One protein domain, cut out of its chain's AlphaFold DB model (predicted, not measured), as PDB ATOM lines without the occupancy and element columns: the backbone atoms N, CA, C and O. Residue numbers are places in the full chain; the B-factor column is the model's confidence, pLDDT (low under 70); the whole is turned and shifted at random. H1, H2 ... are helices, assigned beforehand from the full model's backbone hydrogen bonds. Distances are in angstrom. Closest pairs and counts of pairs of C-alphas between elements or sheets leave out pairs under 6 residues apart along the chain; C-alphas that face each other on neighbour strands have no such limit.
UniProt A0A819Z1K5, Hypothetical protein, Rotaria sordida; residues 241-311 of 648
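AT A GLANCE: This is residues 241 to 311 of the 648 residues of the protein "Hypothetical protein" of Rotaria sordida (UniProt A0A819Z1K5). Two longer helices, H3 and H4, form a V that closes where the end of H3 meets the start of H4. H1 packs along H4 on one side of this V and the shorter H5 packs across H4 on the other side, while the very short H2 sits at the end of H1, near the open mouth of the V. The printed part has 71 residues with five named helices, H1 to H5 in order along the chain, and no named strand; the class is all helix. The whole is compact, with a radius of gyration of the C-alphas of 11.5 A, and spans 33 by 24 by 21 A.

IN THESE COORDINATES: H1, residues 241 to 250, begins at C-alpha 241 at (109.053, 89.210, 167.175) and is 14.2 A long from first to last C-alpha. H2, residues 254 to 257, measures 4.7 A. H3, residues 262 to 274, is 18.5 A long. H4, residues 284 to 298, is the longest helix at 21.7 A, from C-alpha 284 at (98.654, 87.796, 164.784). H5, residues 304 to 310, measures 9.8 A and ends at C-alpha 310 at (93.484, 86.553, 151.430).

HOW THE PARTS SIT: H4 is the hub, touching H1, H3 and H5. H1 and H4 touch, with the C-alphas of Val 249 and Tyr 293 closest at 5.8 A; they run the same way at a shallow tilt of 19 degrees. H3 and H4 only just touch, with 3 pairs of C-alphas within 8 A, through residues 271 to 272 of H3 and 284 to 285 of H4 alone. Their closest C-alphas, those of Ala 272 and Phe 285, are 5.5 A apart, and they run opposite ways at a steep tilt of 47 degrees. H4 and H5 touch at a steep tilt of 62 degrees, opposite ways, with the C-alphas of Ile 292 and Phe 308 closest at 7.1 A. The helix packing is mostly crossed, but only just: 1 of these 3 pairs is at a shallow tilt. H1 and H2 only just touch, and only at the corner by their link, with 3 pairs of C-alphas within 8 A, the closest being those of Leu 250 and Ile 256 at 6.5 A. H3 and H5 are close but not clearly touching, with the C-alphas of Leu 264 and Glu 305 closest at 6.4 A. H1 and H5 are apart. In H1, H3 and H4 every O i to N i+4 pair is within hydrogen-bond range, in H5 2 of 3 are, and H2 is too short for such a pair.

THE WHOLE: The two C-alphas farthest apart, those of Tyr 277 and Pro 300, are 34.0 A apart. The printed part has no cut. The links H1 to H2, H2 to H3 and H4 to H5 are tight, and the link H3 to H4, with 9 residues, is short. The mean pLDDT of the printed part is 88.4, and residue 300 alone is under 70.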
ATOM      1  N   LEU A 241     109.657  90.268 167.982       90.00
ATOM      2  CA  LEU A 241     109.053  89.210 167.175       90.00
ATOM      3  C   LEU A 241     108.607  89.710 165.794       90.00
ATOM      4  O   LEU A 241     108.799  89.005 164.801       90.00
ATOM      5  N   SER A 242     108.076  90.932 165.726       90.00
ATOM      6  CA  SER A 242     107.683  91.579 164.472       90.00
ATOM      7  C   SER A 242     108.898  91.878 163.594       90.00
ATOM      8  O   SER A 242     108.884  91.563 162.407       90.00
ATOM      9  N   GLY A 243     109.987  92.391 164.179       89.81
ATOM     10  CA  GLY A 243     111.242  92.598 163.446       89.81
ATOM     11  C   GLY A 243     111.829  91.286 162.916       89.81
ATOM     12  O   GLY A 243     112.170  91.186 161.742       89.81
ATOM     13  N   TYR A 244     111.862  90.250 163.756       92.50
ATOM     14  CA  TYR A 244     112.367  88.925 163.397       92.50
ATOM     15  C   TYR A 244     111.588  88.280 162.243       92.50
ATOM     16  O   TYR A 244     112.181  87.755 161.300       92.50
ATOM     17  N   VAL A 245     110.252  88.289 162.313       92.75
ATOM     18  CA  VAL A 245     109.410  87.660 161.284       92.75
ATOM     19  C   VAL A 245     109.390  88.471 159.991       92.75
ATOM     20  O   VAL A 245     109.257  87.896 158.913       92.75
ATOM     21  N   TRP A 246     109.574  89.789 160.075       90.81
ATOM     22  CA  TRP A 246     109.700  90.627 158.891       90.81
ATOM     23  C   TRP A 246     111.011  90.365 158.153       90.81
ATOM     24  O   TRP A 246     110.990  90.083 156.956       90.81
ATOM     25  N   GLU A 247     112.140  90.319 158.865       91.44
ATOM     26  CA  GLU A 247     113.422  89.918 158.271       91.44
ATOM     27  C   GLU A 247     113.372  88.498 157.691       91.44
ATOM     28  O   GLU A 247     113.964  88.232 156.647       91.44
ATOM     29  N   MET A 248     112.614  87.587 158.312       93.56
ATOM     30  CA  MET A 248     112.371  86.249 157.767       93.56
ATOM     31  C   MET A 248     111.706  86.300 156.385       93.56
ATOM     32  O   MET A 248     112.131  85.580 155.483       93.56
ATOM     33  N   VAL A 249     110.669  87.123 156.210       92.38
ATOM     34  CA  VAL A 249     109.957  87.257 154.929       92.38
ATOM     35  C   VAL A 249     110.819  87.980 153.894       92.38
ATOM     36  O   VAL A 249     110.913  87.513 152.762       92.38
ATOM     37  N   LEU A 250     111.535  89.036 154.287       90.44
ATOM     38  CA  LEU A 250     112.472  89.737 153.403       90.44
ATOM     39  C   LEU A 250     113.633  88.850 152.933       90.44
ATOM     40  O   LEU A 250     114.131  89.042 151.828       90.44
ATOM     41  N   SER A 251     114.036  87.850 153.725       91.06
ATOM     42  CA  SER A 251     115.080  86.886 153.340       91.06
ATOM     43  C   SER A 251     114.688  85.943 152.190       91.06
ATOM     44  O   SER A 251     115.500  85.121 151.771       91.06
ATOM     45  N   LEU A 252     113.448  86.028 151.689       90.12
ATOM     46  CA  LEU A 252     113.005  85.328 150.479       90.12
ATOM     47  C   LEU A 252     113.471  86.010 149.181       90.12
ATOM     48  O   LEU A 252     113.295  85.418 148.121       90.12
ATOM     49  N   GLY A 253     114.077  87.199 149.261       89.19
ATOM     50  CA  GLY A 253     114.719  87.871 148.131       89.19
ATOM     51  C   GLY A 253     113.828  88.850 147.363       89.19
ATOM     52  O   GLY A 253     112.781  89.293 147.851       89.19
ATOM     53  N   PHE A 254     114.263  89.205 146.155       87.19
ATOM     54  CA  PHE A 254     113.628  90.174 145.252       87.19
ATOM     55  C   PHE A 254     112.186  89.819 144.914       87.19
ATOM     56  O   PHE A 254     111.337  90.692 144.781       87.19
ATOM     57  N   TYR A 255     111.870  88.530 144.905       83.75
ATOM     58  CA  TYR A 255     110.521  88.022 144.728       83.75
ATOM     59  C   TYR A 255     109.479  88.652 145.660       83.75
ATOM     60  O   TYR A 255     108.336  88.878 145.254       83.75
ATOM     61  N   ILE A 256     109.879  88.945 146.901       88.56
ATOM     62  CA  ILE A 256     109.054  89.681 147.856       88.56
ATOM     63  C   ILE A 256     109.321  91.178 147.750       88.56
ATOM     64  O   ILE A 256     108.371  91.949 147.642       88.56
ATOM     65  N   LYS A 257     110.596  91.586 147.782       87.25
ATOM     66  CA  LYS A 257     110.998  92.997 147.890       87.25
ATOM     67  C   LYS A 257     110.432  93.845 146.746       87.25
ATOM     68  O   LYS A 257     109.792  94.860 147.013       87.25
ATOM     69  N   ASP A 258     110.539  93.375 145.507       84.12
ATOM     70  CA  ASP A 258     110.126  94.107 144.298       84.12
ATOM     71  C   ASP A 258     108.623  94.416 144.250       84.12
ATOM     72  O   ASP A 258     108.183  95.258 143.473       84.12
ATOM     73  N   ARG A 259     107.816  93.715 145.055       83.69
ATOM     74  CA  ARG A 259     106.349  93.820 145.058       83.69
ATOM     75  C   ARG A 259     105.796  94.536 146.288       83.69
ATOM     76  O   ARG A 259     104.591  94.516 146.521       83.69
ATOM     77  N   LEU A 260     106.661  95.137 147.101       86.06
ATOM     78  CA  LEU A 260     106.252  95.907 148.270       86.06
ATOM     79  C   LEU A 260     105.869  97.330 147.850       86.06
ATOM     80  O   LEU A 260     106.726  98.199 147.701       86.06
ATOM     81  N   THR A 261     104.569  97.567 147.678       86.06
ATOM     82  CA  THR A 261     104.015  98.908 147.452       86.06
ATOM     83  C   THR A 261     103.957  99.706 148.757       86.06
ATOM     84  O   THR A 261     103.949  99.140 149.854       86.06
ATOM     85  N   TYR A 262     103.897 101.039 148.657       83.88
ATOM     86  CA  TYR A 262     103.731 101.908 149.829       83.88
ATOM     87  C   TYR A 262     102.455 101.563 150.617       83.88
ATOM     88  O   TYR A 262     102.497 101.432 151.838       83.88
ATOM     89  N   GLU A 263     101.346 101.329 149.913       86.88
ATOM     90  CA  GLU A 263     100.059 100.952 150.508       86.88
ATOM     91  C   GLU A 263     100.143  99.628 151.279       86.88
ATOM     92  O   GLU A 263      99.723  99.553 152.436       86.88
ATOM     93  N   LEU A 264     100.758  98.600 150.683       88.25
ATOM     94  CA  LEU A 264     100.974  97.319 151.352       88.25
ATOM     95  C   LEU A 264     101.860  97.483 152.594       88.25
ATOM     96  O   LEU A 264     101.573  96.903 153.641       88.25
ATOM     97  N   MET A 265     102.912  98.300 152.511       87.75
ATOM     98  CA  MET A 265     103.773  98.589 153.659       87.75
ATOM     99  C   MET A 265     103.014  99.285 154.795       87.75
ATOM    100  O   MET A 265     103.220  98.932 155.957       87.75
ATOM    101  N   CYS A 266     102.101 100.213 154.492       86.81
ATOM    102  CA  CYS A 266     101.213 100.810 155.492       86.81
ATOM    103  C   CYS A 266     100.340  99.750 156.184       86.81
ATOM    104  O   CYS A 266     100.294  99.719 157.412       86.81
ATOM    105  N   GLN A 267      99.726  98.833 155.428       89.19
ATOM    106  CA  GLN A 267      98.899  97.752 155.988       89.19
ATOM    107  C   GLN A 267      99.705  96.765 156.849       89.19
ATOM    108  O   GLN A 267      99.247  96.317 157.904       89.19
ATOM    109  N   ILE A 268     100.917  96.414 156.408       90.12
ATOM    110  CA  ILE A 268     101.849  95.555 157.152       90.12
ATOM    111  C   ILE A 268     102.212  96.213 158.485       90.12
ATOM    112  O   ILE A 268     102.142  95.554 159.525       90.12
ATOM    113  N   ASN A 269     102.556  97.503 158.464       88.44
ATOM    114  CA  ASN A 269     102.913  98.259 159.663       88.44
ATOM    115  C   ASN A 269     101.728  98.393 160.627       88.44
ATOM    116  O   ASN A 269     101.888  98.147 161.818       88.44
ATOM    117  N   GLU A 270     100.525  98.672 160.122       89.38
ATOM    118  CA  GLU A 270      99.315  98.746 160.945       89.38
ATOM    119  C   GLU A 270      99.036  97.415 161.670       89.38
ATOM    120  O   GLU A 270      98.719  97.393 162.863       89.38
ATOM    121  N   LEU A 271      99.196  96.278 160.982       90.00
ATOM    122  CA  LEU A 271      99.033  94.958 161.596       90.00
ATOM    123  C   LEU A 271     100.132  94.655 162.628       90.00
ATOM    124  O   LEU A 271      99.852  94.038 163.663       90.00
ATOM    125  N   ALA A 272     101.372  95.064 162.352       89.69
ATOM    126  CA  ALA A 272     102.483  94.931 163.287       89.69
ATOM    127  C   ALA A 272     102.230  95.748 164.565       89.69
ATOM    128  O   ALA A 272     102.413  95.226 165.668       89.69
ATOM    129  N   ASP A 273     101.724  96.974 164.431       88.62
ATOM    130  CA  ASP A 273     101.382  97.850 165.553       88.62
ATOM    131  C   ASP A 273     100.214  97.309 166.379       88.62
ATOM    132  O   ASP A 273     100.311  97.246 167.608       88.62
ATOM    133  N   LYS A 274      99.160  96.799 165.729       90.06
ATOM    134  CA  LYS A 274      98.051  96.099 166.406       90.06
ATOM    135  C   LYS A 274      98.527  94.883 167.203       90.06
ATOM    136  O   LYS A 274      97.996  94.598 168.271       90.06
ATOM    137  N   SER A 275      99.557  94.189 166.717       89.31
ATOM    138  CA  SER A 275     100.106  92.993 167.366       89.31
ATOM    139  C   SER A 275     101.199  93.292 168.406       89.31
ATOM    140  O   SER A 275     101.745  92.362 168.998       89.31
ATOM    141  N   LYS A 276     101.550  94.564 168.651       86.12
ATOM    142  CA  LYS A 276     102.708  94.972 169.472       86.12
ATOM    143  C   LYS A 276     102.739  94.343 170.867       86.12
ATOM    144  O   LYS A 276     103.812  93.958 171.332       86.12
ATOM    145  N   TYR A 277     101.585  94.260 171.523       87.25
ATOM    146  CA  TYR A 277     101.452  93.768 172.900       87.25
ATOM    147  C   TYR A 277     101.031  92.297 172.979       87.25
ATOM    148  O   TYR A 277     100.850  91.755 174.069       87.25
ATOM    149  N   GLU A 278     100.871  91.630 171.837       87.81
ATOM    150  CA  GLU A 278     100.497  90.225 171.800       87.81
ATOM    151  C   GLU A 278     101.720  89.337 172.034       87.81
ATOM    152  O   GLU A 278     102.759  89.474 171.390       87.81
ATOM    153  N   SER A 279     101.592  88.362 172.928       85.88
ATOM    154  CA  SER A 279     102.625  87.349 173.118       85.88
ATOM    155  C   SER A 279     102.482  86.215 172.102       85.88
ATOM    156  O   SER A 279     101.394  85.878 171.622       85.88
ATOM    157  N   TYR A 280     103.595  85.565 171.774       85.75
ATOM    158  CA  TYR A 280     103.547  84.274 171.094       85.75
ATOM    159  C   TYR A 280     102.881  83.228 172.012       85.75
ATOM    160  O   TYR A 280     103.186  83.214 173.205       85.75
ATOM    161  N   PRO A 281     101.998  82.335 171.517       86.81
ATOM    162  CA  PRO A 281     101.650  82.065 170.115       86.81
ATOM    163  C   PRO A 281     100.447  82.864 169.591       86.81
ATOM    164  O   PRO A 281      99.953  82.576 168.503       86.81
ATOM    165  N   LYS A 282      99.906  83.824 170.348       88.31
ATOM    166  CA  LYS A 282      98.713  84.585 169.945       88.31
ATOM    167  C   LYS A 282      99.016  85.688 168.927       88.31
ATOM    168  O   LYS A 282      98.116  86.003 168.162       88.31
ATOM    169  N   HIS A 283     100.268  86.144 168.854       90.38
ATOM    170  CA  HIS A 283     100.748  87.204 167.961       90.38
ATOM    171  C   HIS A 283     100.286  87.043 166.496       90.38
ATOM    172  O   HIS A 283     100.778  86.184 165.755       90.38
ATOM    173  N   GLN A 284      99.359  87.896 166.063       91.19
ATOM    174  CA  GLN A 284      98.654  87.796 164.784       91.19
ATOM    175  C   GLN A 284      99.554  88.122 163.599       91.19
ATOM    176  O   GLN A 284      99.602  87.352 162.638       91.19
ATOM    177  N   PHE A 285     100.340  89.201 163.691       92.94
ATOM    178  CA  PHE A 285     101.317  89.542 162.655       92.94
ATOM    179  C   PHE A 285     102.272  88.371 162.376       92.94
ATOM    180  O   PHE A 285     102.415  87.949 161.233       92.94
ATOM    181  N   TYR A 286     102.834  87.750 163.420       92.50
ATOM    182  CA  TYR A 286     103.695  86.577 163.272       92.50
ATOM    183  C   TYR A 286     103.004  85.435 162.515       92.50
ATOM    184  O   TYR A 286     103.563  84.896 161.560       92.50
ATOM    185  N   LYS A 287     101.778  85.074 162.911       93.44
ATOM    186  CA  LYS A 287     101.006  83.999 162.269       93.44
ATOM    187  C   LYS A 287     100.734  84.264 160.794       93.44
ATOM    188  O   LYS A 287     100.811  83.334 159.992       93.44
ATOM    189  N   LYS A 288     100.415  85.510 160.440       93.62
ATOM    190  CA  LYS A 288     100.148  85.909 159.055       93.62
ATOM    191  C   LYS A 288     101.423  85.874 158.210       93.62
ATOM    192  O   LYS A 288     101.436  85.265 157.147       93.62
ATOM    193  N   MET A 289     102.524  86.414 158.732       93.62
ATOM    194  CA  MET A 289     103.815  86.425 158.034       93.62
ATOM    195  C   MET A 289     104.419  85.024 157.868       93.62
ATOM    196  O   MET A 289     105.064  84.741 156.862       93.62
ATOM    197  N   ILE A 290     104.172  84.110 158.807       94.19
ATOM    198  CA  ILE A 290     104.533  82.690 158.668       94.19
ATOM    199  C   ILE A 290     103.757  82.020 157.534       94.19
ATOM    200  O   ILE A 290     104.353  81.272 156.760       94.19
ATOM    201  N   ALA A 291     102.452  82.283 157.432       92.62
ATOM    202  CA  ALA A 291     101.635  81.739 156.353       92.62
ATOM    203  C   ALA A 291     102.150  82.235 154.991       92.62
ATOM    204  O   ALA A 291     102.396  81.427 154.097       92.62
ATOM    205  N   ILE A 292     102.441  83.538 154.887       93.38
ATOM    206  CA  ILE A 292     103.064  84.164 153.708       93.38
ATOM    207  C   ILE A 292     104.394  83.498 153.371       93.38
ATOM    208  O   ILE A 292     104.632  83.137 152.224       93.38
ATOM    209  N   TYR A 293     105.249  83.276 154.369       93.50
ATOM    210  CA  TYR A 293     106.546  82.643 154.169       93.50
ATOM    211  C   TYR A 293     106.437  81.237 153.561       93.50
ATOM    212  O   TYR A 293     107.220  80.883 152.678       93.50
ATOM    213  N   TYR A 294     105.489  80.418 154.023       91.38
ATOM    214  CA  TYR A 294     105.288  79.075 153.474       91.38
ATOM    215  C   TYR A 294     104.599  79.092 152.105       91.38
ATOM    216  O   TYR A 294     104.995  78.322 151.226       91.38
ATOM    217  N   ALA A 295     103.632  79.985 151.893       89.38
ATOM    218  CA  ALA A 295     102.977  80.165 150.599       89.38
ATOM    219  C   ALA A 295     103.980  80.620 149.524       89.38
ATOM    220  O   ALA A 295     104.087  79.998 148.470       89.38
ATOM    221  N   ALA A 296     104.823  81.606 149.834       88.50
ATOM    222  CA  ALA A 296     105.869  82.090 148.935       88.50
ATOM    223  C   ALA A 296     106.920  81.024 148.588       88.50
ATOM    224  O   ALA A 296     107.510  81.063 147.516       88.50
ATOM    225  N   LYS A 297     107.157  80.053 149.478       84.81
ATOM    226  CA  LYS A 297     108.084  78.939 149.224       84.81
ATOM    227  C   LYS A 297     107.525  77.822 148.359       84.81
ATOM    228  O   LYS A 297     108.301  77.012 147.862       84.81
ATOM    229  N   THR A 298     106.207  77.724 148.268       80.31
ATOM    230  CA  THR A 298     105.526  76.645 147.545       80.31
ATOM    231  C   THR A 298     104.993  77.114 146.198       80.31
ATOM    232  O   THR A 298     104.923  76.312 145.274       80.31
ATOM    233  N   ASN A 299     104.675  78.403 146.067       80.12
ATOM    234  CA  ASN A 299     104.200  79.011 144.834       80.12
ATOM    235  C   ASN A 299     105.320  79.845 144.175       80.12
ATOM    236  O   ASN A 299     105.749  80.812 144.802       80.12
ATOM    237  N   PRO A 300     105.755  79.531 142.936       69.25
ATOM    238  CA  PRO A 300     106.741  80.311 142.170       69.25
ATOM    239  C   PRO A 300     106.251  81.671 141.636       69.25
ATOM    240  O   PRO A 300     107.071  82.490 141.230       69.25
ATOM    241  N   PHE A 301     104.936  81.926 141.625       76.50
ATOM    242  CA  PHE A 301     104.327  83.179 141.142       76.50
ATOM    243  C   PHE A 301     103.522  83.937 142.218       76.50
ATOM    244  O   PHE A 301     102.729  84.826 141.902       76.50
ATOM    245  N   PHE A 302     103.734  83.599 143.490       82.62
ATOM    246  CA  PHE A 302     103.234  84.274 144.690       82.62
ATOM    247  C   PHE A 302     103.269  85.792 144.546       82.62
ATOM    248  O   PHE A 302     104.300  86.402 144.261       82.62
ATOM    249  N   ASN A 303     102.119  86.404 144.789       85.62
ATOM    250  CA  ASN A 303     101.963  87.843 144.821       85.62
ATOM    251  C   ASN A 303     101.619  88.258 146.250       85.62
ATOM    252  O   ASN A 303     100.500  88.029 146.704       85.62
ATOM    253  N   ILE A 304     102.581  88.886 146.932       87.56
ATOM    254  CA  ILE A 304     102.423  89.281 148.332       87.56
ATOM    255  C   ILE A 304     101.239  90.222 148.563       87.56
ATOM    256  O   ILE A 304     100.585  90.094 149.586       87.56
ATOM    257  N   GLU A 305     100.915  91.113 147.629       86.06
ATOM    258  CA  GLU A 305      99.825  92.081 147.785       86.06
ATOM    259  C   GLU A 305      98.461  91.382 147.859       86.06
ATOM    260  O   GLU A 305      97.679  91.612 148.781       86.06
ATOM    261  N   LYS A 306      98.211  90.438 146.944       87.00
ATOM    262  CA  LYS A 306      96.981  89.631 146.940       87.00
ATOM    263  C   LYS A 306      96.930  88.671 148.124       87.00
ATOM    264  O   LYS A 306      95.917  88.561 148.812       87.00
ATOM    265  N   GLU A 307      98.034  87.975 148.365       88.88
ATOM    266  CA  GLU A 307      98.125  86.942 149.393       88.88
ATOM    267  C   GLU A 307      98.046  87.540 150.794       88.88
ATOM    268  O   GLU A 307      97.404  86.966 151.667       88.88
ATOM    269  N   PHE A 308      98.603  88.731 151.021       89.75
ATOM    270  CA  PHE A 308      98.469  89.417 152.301       89.75
ATOM    271  C   PHE A 308      97.002  89.705 152.638       89.75
ATOM    272  O   PHE A 308      96.639  89.656 153.809       89.75
ATOM    273  N   LEU A 309      96.125  89.951 151.664       88.00
ATOM    274  CA  LEU A 309      94.698  90.168 151.927       88.00
ATOM    275  C   LEU A 309      93.944  88.858 152.196       88.00
ATOM    276  O   LEU A 309      93.097  88.810 153.086       88.00
ATOM    277  N   LEU A 310      94.264  87.796 151.453       90.31
ATOM    278  CA  LEU A 310      93.484  86.553 151.430       90.31
ATOM    279  C   LEU A 310      93.956  85.498 152.439       90.31
ATOM    280  O   LEU A 310      93.154  84.687 152.914       90.31
ATOM    281  N   ILE A 311      95.251  85.467 152.758       90.25
ATOM    282  CA  ILE A 311      95.838  84.359 153.504       90.25
ATOM    283  C   ILE A 311      95.394  84.367 154.966       90.25
ATOM    284  O   ILE A 311      95.502  85.359 155.696       90.25
TER     285      ILE A 311